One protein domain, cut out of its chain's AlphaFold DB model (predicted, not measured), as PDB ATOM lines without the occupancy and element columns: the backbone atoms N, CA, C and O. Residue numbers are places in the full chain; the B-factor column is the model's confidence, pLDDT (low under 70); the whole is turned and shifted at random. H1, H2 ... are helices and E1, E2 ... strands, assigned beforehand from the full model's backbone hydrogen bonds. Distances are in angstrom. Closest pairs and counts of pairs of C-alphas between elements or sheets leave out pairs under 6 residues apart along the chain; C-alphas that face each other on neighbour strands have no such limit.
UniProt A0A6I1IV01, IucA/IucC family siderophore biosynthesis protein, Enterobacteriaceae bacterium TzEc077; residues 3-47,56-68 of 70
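Overview. This is residues 3 to 47 and 56 to 68 of the 70 residues of the protein "IucA/IucC family siderophore biosynthesis protein" of Enterobacteriaceae bacterium TzEc077 (UniProt A0A6I1IV01). A helical head, the hairpin of H1 and H2 with short H4 across its open end, extends into an arm made of the two-stranded ribbon E1 and E2, with little H3 at the far end. The arm makes much of the length, and residues 14 to 20 at the hairpin's turn stand free. The printed part has 58 residues, with four named helices and two named strands that follow along the chain as H1, H2, E1, H3, E2, H4; the class is mixed, helices and strands, and the sheet, in the order E1 - E2, is antiparallel. It is only just loose, close to extended, with a radius of gyration of the C-alphas of 15.0 A, and only just elongated, spanning 48 by 24 by 16 A.

Along the chain. H1, residues 3 to 12, begins at C-alpha 3 (118.965, 76.863, 135.059) and is 14.5 A long. H2, residues 18 to 30, is 16.6 A long. E1, residues 33 to 38, measures 14.5 A; H3, residues 40 to 44, 6.3 A; E2, residues 56 to 61, 16.4 A. H4, residues 63 to 68, 8.8 A long, ends at C-alpha 68 (124.854, 82.565, 128.285).

Arrangement. H1 and H2 touch, opposite ways at a shallow tilt of 10 degrees; their closest C-alphas, Ile 11 and Leu 21, are 7.0 A apart. H4 touches H1, about perpendicular at 84 degrees, closest at the C-alphas of Ala 4 and Leu 64, 5.6 A. H4 also touches residues 28 to 30 of H2, about perpendicular at 86 degrees, closest at the C-alphas of Phe 29 and Trp 65, 4.9 A. E1 and E2 are antiparallel at 141 degrees, with N 34 and O 60 2.8 A apart, within hydrogen-bond range. H3 touches no helix. In H1, H2, H3 and H4 every O i to N i+4 pair is within hydrogen-bond range.

Size, cuts and confidence. The C-alphas farthest apart, Asn 13 and Asp 47, are 48.0 A apart. Residues 48 to 55 are cut out, with 16.0 A between C-alphas 47 and 56. Of the links printed whole, none is long. Residues 47 and 56 have pLDDT under 70.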
ATOM      1  N   LEU A   3     118.755  76.267 133.737       92.94
ATOM      2  CA  LEU A   3     118.965  76.863 135.059       92.94
ATOM      3  C   LEU A   3     119.142  78.386 134.986       92.94
ATOM      4  O   LEU A   3     118.544  79.102 135.781       92.94
ATOM      5  N   ALA A   4     119.932  78.883 134.028       92.50
ATOM      6  CA  ALA A   4     120.194  80.318 133.887       92.50
ATOM      7  C   ALA A   4     118.909  81.111 133.603       92.50
ATOM      8  O   ALA A   4     118.647  82.109 134.268       92.50
ATOM      9  N   HIS A   5     118.078  80.622 132.677       91.88
ATOM     10  CA  HIS A   5     116.816  81.277 132.324       91.88
ATOM     11  C   HIS A   5     115.811  81.236 133.479       91.88
ATOM     12  O   HIS A   5     115.197  82.254 133.786       91.88
ATOM     13  N   ALA A   6     115.681  80.090 134.160       94.62
ATOM     14  CA  ALA A   6     114.803  79.975 135.323       94.62
ATOM     15  C   ALA A   6     115.210  80.957 136.435       94.62
ATOM     16  O   ALA A   6     114.358  81.612 137.034       94.62
ATOM     17  N   LEU A   7     116.516  81.116 136.680       94.88
ATOM     18  CA  LEU A   7     117.019  82.039 137.696       94.88
ATOM     19  C   LEU A   7     116.761  83.509 137.321       94.88
ATOM     20  O   LEU A   7     116.339  84.285 138.175       94.88
ATOM     21  N   GLN A   8     116.955  83.885 136.050       93.06
ATOM     22  CA  GLN A   8     116.643  85.234 135.553       93.06
ATOM     23  C   GLN A   8     115.157  85.572 135.717       93.06
ATOM     24  O   GLN A   8     114.825  86.654 136.197       93.06
ATOM     25  N   GLN A   9     114.268  84.632 135.384       92.94
ATOM     26  CA  GLN A   9     112.826  84.810 135.563       92.94
ATOM     27  C   GLN A   9     112.459  85.020 137.032       92.94
ATOM     28  O   GLN A   9     111.652  85.893 137.341       92.94
ATOM     29  N   VAL A  10     113.054  84.257 137.951       94.38
ATOM     30  CA  VAL A  10     112.801  84.447 139.386       94.38
ATOM     31  C   VAL A  10     113.263  85.831 139.831       94.38
ATOM     32  O   VAL A  10     112.485  86.533 140.466       94.38
ATOM     33  N   ILE A  11     114.474  86.253 139.450       92.81
ATOM     34  CA  ILE A  11     115.042  87.551 139.852       92.81
ATOM     35  C   ILE A  11     114.184  88.721 139.368       92.81
ATOM     36  O   ILE A  11     113.937  89.643 140.139       92.81
ATOM     37  N   GLN A  12     113.669  88.667 138.136       88.56
ATOM     38  CA  GLN A  12     112.785  89.705 137.591       88.56
ATOM     39  C   GLN A  12     111.455  89.840 138.347       88.56
ATOM     40  O   GLN A  12     110.850  90.907 138.326       88.56
ATOM     41  N   ASN A  13     111.005  88.777 139.017       92.50
ATOM     42  CA  ASN A  13     109.765  88.768 139.790       92.50
ATOM     43  C   ASN A  13     109.977  89.092 141.282       92.50
ATOM     44  O   ASN A  13     109.010  89.117 142.047       92.50
ATOM     45  N   LEU A  14     111.218  89.328 141.724       92.75
ATOM     46  CA  LEU A  14     111.495  89.715 143.106       92.75
ATOM     47  C   LEU A  14     111.100  91.173 143.340       92.75
ATOM     48  O   LEU A  14     111.494  92.070 142.600       92.75
ATOM     49  N   ASN A  15     110.385  91.426 144.435       93.81
ATOM     50  CA  ASN A  15     110.055  92.779 144.876       93.81
ATOM     51  C   ASN A  15     111.231  93.411 145.645       93.81
ATOM     52  O   ASN A  15     111.137  93.685 146.842       93.81
ATOM     53  N   PHE A  16     112.369  93.567 144.970       93.69
ATOM     54  CA  PHE A  16     113.552  94.242 145.499       93.69
ATOM     55  C   PHE A  16     113.722  95.629 144.893       93.69
ATOM     56  O   PHE A  16     113.183  95.946 143.834       93.69
ATOM     57  N   GLN A  17     114.509  96.463 145.571       95.81
ATOM     58  CA  GLN A  17     114.908  97.751 145.022       95.81
ATOM     59  C   GLN A  17     115.655  97.545 143.690       95.81
ATOM     60  O   GLN A  17     116.449  96.603 143.588       95.81
ATOM     61  N   PRO A  18     115.465  98.427 142.692       93.06
ATOM     62  CA  PRO A  18     116.107  98.294 141.381       93.06
ATOM     63  C   PRO A  18     117.631  98.142 141.459       93.06
ATOM     64  O   PRO A  18     118.225  97.381 140.703       93.06
ATOM     65  N   GLU A  19     118.258  98.815 142.424       94.62
ATOM     66  CA  GLU A  19     119.699  98.746 142.681       94.62
ATOM     67  C   GLU A  19     120.154  97.340 143.098       94.62
ATOM     68  O   GLU A  19     121.200  96.868 142.659       94.62
ATOM     69  N   ILE A  20     119.350  96.643 143.908       94.75
ATOM     70  CA  ILE A  20     119.625  95.268 144.341       94.75
ATOM     71  C   ILE A  20     119.433  94.306 143.168       94.75
ATOM     72  O   ILE A  20     120.245  93.404 142.979       94.75
ATOM     73  N   LEU A  21     118.396  94.510 142.350       94.38
ATOM     74  CA  LEU A  21     118.169  93.700 141.149       94.38
ATOM     75  C   LEU A  21     119.324  93.843 140.151       94.38
ATOM     76  O   LEU A  21     119.803  92.836 139.630       94.38
ATOM     77  N   ALA A  22     119.820  95.065 139.944       93.38
ATOM     78  CA  ALA A  22     120.986  95.321 139.104       93.38
ATOM     79  C   ALA A  22     122.249  94.640 139.657       93.38
ATOM     80  O   ALA A  22     122.986  94.003 138.907       93.38
ATOM     81  N   GLN A  23     122.474  94.703 140.973       95.25
ATOM     82  CA  GLN A  23     123.599  94.010 141.609       95.25
ATOM     83  C   GLN A  23     123.497  92.487 141.480       95.25
ATOM     84  O   GLN A  23     124.493  91.832 141.175       95.25
ATOM     85  N   LEU A  24     122.309  91.910 141.679       94.88
ATOM     86  CA  LEU A  24     122.081  90.474 141.502       94.88
ATOM     87  C   LEU A  24     122.320  90.049 140.054       94.88
ATOM     88  O   LEU A  24     122.987  89.041 139.825       94.88
ATOM     89  N   GLN A  25     121.826  90.830 139.091       94.44
ATOM     90  CA  GLN A  25     122.052  90.581 137.672       94.44
ATOM     91  C   GLN A  25     123.551  90.557 137.355       94.44
ATOM     92  O   GLN A  25     124.047  89.598 136.755       94.44
ATOM     93  N   HIS A  26     124.278  91.566 137.836       94.81
ATOM     94  CA  HIS A  26     125.713  91.684 137.637       94.81
ATOM     95  C   HIS A  26     126.475  90.493 138.242       94.81
ATOM     96  O   HIS A  26     127.171  89.762 137.532       94.81
ATOM     97  N   LEU A  27     126.294  90.235 139.542       95.31
ATOM     98  CA  LEU A  27     127.035  89.204 140.280       95.31
ATOM     99  C   LEU A  27     126.752  87.781 139.780       95.31
ATOM    100  O   LEU A  27     127.646  86.931 139.785       95.31
ATOM    101  N   LEU A  28     125.515  87.499 139.366       94.75
ATOM    102  CA  LEU A  28     125.112  86.149 138.976       94.75
ATOM    103  C   LEU A  28     125.375  85.851 137.499       94.75
ATOM    104  O   LEU A  28     125.740  84.717 137.189       94.75
ATOM    105  N   PHE A  29     125.231  86.820 136.591       95.06
ATOM    106  CA  PHE A  29     125.255  86.540 135.147       95.06
ATOM    107  C   PHE A  29     126.353  87.258 134.366       95.06
ATOM    108  O   PHE A  29     126.702  86.780 133.289       95.06
ATOM    109  N   GLU A  30     126.906  88.362 134.871       94.50
ATOM    110  CA  GLU A  30     127.871  89.185 134.121       94.50
ATOM    111  C   GLU A  30     129.317  88.969 134.576       94.50
ATOM    112  O   GLU A  30     130.240  89.070 133.767       94.50
ATOM    113  N   VAL A  31     129.534  88.618 135.847       95.69
ATOM    114  CA  VAL A  31     130.878  88.316 136.359       95.69
ATOM    115  C   VAL A  31     131.322  86.918 135.885       95.69
ATOM    116  O   VAL A  31     130.626  85.939 136.162       95.69
ATOM    117  N   PRO A  32     132.489  86.769 135.226       94.12
ATOM    118  CA  PRO A  32     132.945  85.483 134.675       94.12
ATOM    119  C   PRO A  32     133.438  84.484 135.737       94.12
ATOM    120  O   PRO A  32     133.572  83.290 135.459       94.12
ATOM    121  N   GLU A  33     133.705  84.948 136.956       95.44
ATOM    122  CA  GLU A  33     134.191  84.144 138.077       95.44
ATOM    123  C   GLU A  33     133.237  84.222 139.271       95.44
ATOM    124  O   GLU A  33     132.689  85.277 139.580       95.44
ATOM    125  N   TRP A  34     133.094  83.118 139.998       94.31
ATOM    126  CA  TRP A  34     132.335  83.046 141.241       94.31
ATOM    127  C   TRP A  34     133.212  82.694 142.436       94.31
ATOM    128  O   TRP A  34     134.212  81.982 142.283       94.31
ATOM    129  N   PRO A  35     132.829  83.144 143.645       92.69
ATOM    130  CA  PRO A  35     133.451  82.662 144.864       92.69
ATOM    131  C   PRO A  35     133.191  81.159 145.015       92.69
ATOM    132  O   PRO A  35     132.068  80.676 144.864       92.69
ATOM    133  N   TYR A  36     134.242  80.414 145.335       91.50
ATOM    134  CA  TYR A  36     134.185  78.977 145.555       91.50
ATOM    135  C   TYR A  36     134.670  78.645 146.957       91.50
ATOM    136  O   TYR A  36     135.777  79.009 147.352       91.50
ATOM    137  N   LYS A  37     133.854  77.907 147.707       88.56
ATOM    138  CA  LYS A  37     134.237  77.429 149.031       88.56
ATOM    139  C   LYS A  37     135.250  76.294 148.891       88.56
ATOM    140  O   LYS A  37     134.906  75.190 148.478       88.56
ATOM    141  N   GLN A  38     136.494  76.562 149.268       86.12
ATOM    142  CA  GLN A  38     137.548  75.559 149.316       86.12
ATOM    143  C   GLN A  38     137.357  74.697 150.561       86.12
ATOM    144  O   GLN A  38     137.524  75.173 151.681       86.12
ATOM    145  N   LEU A  39     136.989  73.434 150.351       83.69
ATOM    146  CA  LEU A  39     136.831  72.457 151.429       83.69
ATOM    147  C   LEU A  39     138.124  71.677 151.675       83.69
ATOM    148  O   LEU A  39     138.515  71.487 152.815       83.69
ATOM    149  N   LEU A  40     138.810  71.258 150.608       84.06
ATOM    150  CA  LEU A  40     139.966  70.365 150.720       84.06
ATOM    151  C   LEU A  40     141.230  71.075 151.199       84.06
ATOM    152  O   LEU A  40     141.907  70.580 152.089       84.06
ATOM    153  N   ARG A  41     141.544  72.244 150.632       81.62
ATOM    154  CA  ARG A  41     142.772  72.979 150.962       81.62
ATOM    155  C   ARG A  41     142.888  73.287 152.463       81.62
ATOM    156  O   ARG A  41     143.910  72.924 153.037       81.62
ATOM    157  N   PRO A  42     141.847  73.824 153.126       78.00
ATOM    158  CA  PRO A  42     141.927  74.058 154.559       78.00
ATOM    159  C   PRO A  42     142.058  72.774 155.391       78.00
ATOM    160  O   PRO A  42     142.682  72.814 156.440       78.00
ATOM    161  N   LEU A  43     141.512  71.638 154.937       78.88
ATOM    162  CA  LEU A  43     141.662  70.349 155.629       78.88
ATOM    163  C   LEU A  43     143.083  69.781 155.518       78.88
ATOM    164  O   LEU A  43     143.545  69.117 156.437       78.88
ATOM    165  N   LEU A  44     143.767  70.029 154.398       81.75
ATOM    166  CA  LEU A  44     145.141  69.571 154.166       81.75
ATOM    167  C   LEU A  44     146.185  70.439 154.883       81.75
ATOM    168  O   LEU A  44     147.257  69.949 155.210       81.75
ATOM    169  N   GLU A  45     145.879  71.716 155.117       78.25
ATOM    170  CA  GLU A  45     146.761  72.684 155.791       78.25
ATOM    171  C   GLU A  45     146.626  72.649 157.334       78.25
ATOM    172  O   GLU A  45     147.311  73.392 158.036       78.25
ATOM    173  N   GLN A  46     145.745  71.805 157.890       70.25
ATOM    174  CA  GLN A  46     145.530  71.692 159.335       70.25
ATOM    175  C   GLN A  46     146.497  70.694 159.993       70.25
ATOM    176  O   GLN A  46     146.297  69.486 159.911       70.25
ATOM    177  N   ASP A  47     147.485  71.207 160.736       66.31
ATOM    178  CA  ASP A  47     148.474  70.382 161.450       66.31
ATOM    179  C   ASP A  47     147.963  69.787 162.774       66.31
ATOM    180  O   ASP A  47     148.416  68.723 163.181       66.31
ATOM    181  N   GLY A  56     138.078  78.394 153.272       69.69
ATOM    182  CA  GLY A  56     138.799  79.236 152.323       69.69
ATOM    183  C   GLY A  56     137.866  79.675 151.197       69.69
ATOM    184  O   GLY A  56     137.013  78.897 150.765       69.69
ATOM    185  N   ILE A  57     138.023  80.908 150.713       78.94
ATOM    186  CA  ILE A  57     137.317  81.403 149.525       78.94
ATOM    187  C   ILE A  57     138.314  81.416 148.368       78.94
ATOM    188  O   ILE A  57     139.234  82.229 148.327       78.94
ATOM    189  N   GLY A  58     138.139  80.481 147.440       85.69
ATOM    190  CA  GLY A  58     138.782  80.496 146.134       85.69
ATOM    191  C   GLY A  58     137.881  81.133 145.079       85.69
ATOM    192  O   GLY A  58     136.803  81.648 145.378       85.69
ATOM    193  N   LYS A  59     138.306  81.040 143.820       91.25
ATOM    194  CA  LYS A  59     137.503  81.420 142.657       91.25
ATOM    195  C   LYS A  59     137.276  80.216 141.752       91.25
ATOM    196  O   LYS A  59     138.146  79.353 141.640       91.25
ATOM    197  N   THR A  60     136.118  80.166 141.112       92.94
ATOM    198  CA  THR A  60     135.780  79.195 140.064       92.94
ATOM    199  C   THR A  60     135.122  79.907 138.887       92.94
ATOM    200  O   THR A  60     134.715  81.059 139.009       92.94
ATOM    201  N   ARG A  61     134.996  79.233 137.742       93.75
ATOM    202  CA  ARG A  61     134.274  79.778 136.584       93.75
ATOM    203  C   ARG A  61     132.790  79.909 136.910       93.75
ATOM    204  O   ARG A  61     132.203  78.967 137.442       93.75
ATOM    205  N   ASN A  62     132.187  81.038 136.554       95.19
ATOM    206  CA  ASN A  62     130.747  81.223 136.664       95.19
ATOM    207  C   ASN A  62     130.038  80.358 135.594       95.19
ATOM    208  O   ASN A  62     130.165  80.634 134.395       95.19
ATOM    209  N   PRO A  63     129.278  79.319 135.992       93.81
ATOM    210  CA  PRO A  63     128.584  78.448 135.052       93.81
ATOM    211  C   PRO A  63     127.430  79.155 134.329       93.81
ATOM    212  O   PRO A  63     127.096  78.768 133.211       93.81
ATOM    213  N   LEU A  64     126.816  80.177 134.936       95.00
ATOM    214  CA  LEU A  64     125.724  80.936 134.323       95.00
ATOM    215  C   LEU A  64     126.248  81.910 133.276       95.00
ATOM    216  O   LEU A  64     125.679  81.971 132.190       95.00
ATOM    217  N   TRP A  65     127.356  82.599 133.566       94.38
ATOM    218  CA  TRP A  65     128.043  83.437 132.582       94.38
ATOM    219  C   TRP A  65     128.437  82.610 131.357       94.38
ATOM    220  O   TRP A  65     128.078  82.956 130.236       94.38
ATOM    221  N   TYR A  66     129.091  81.462 131.565       92.50
ATOM    222  CA  TYR A  66     129.505  80.599 130.457       92.50
ATOM    223  C   TYR A  66     128.306  80.100 129.643       92.50
ATOM    224  O   TYR A  66     128.314  80.163 128.423       92.50
ATOM    225  N   ALA A  67     127.231  79.670 130.305       91.00
ATOM    226  CA  ALA A  67     126.058  79.133 129.622       91.00
ATOM    227  C   ALA A  67     125.186  80.167 128.881       91.00
ATOM    228  O   ALA A  67     124.177  79.768 128.286       91.00
ATOM    229  N   LEU A  68     125.507  81.459 128.992       88.69
ATOM    230  CA  LEU A  68     124.854  82.565 128.285       88.69
ATOM    231  C   LEU A  68     125.766  83.215 127.230       88.69
ATOM    232  O   LEU A  68     125.257  83.895 126.346       88.69
TER     233      LEU A  68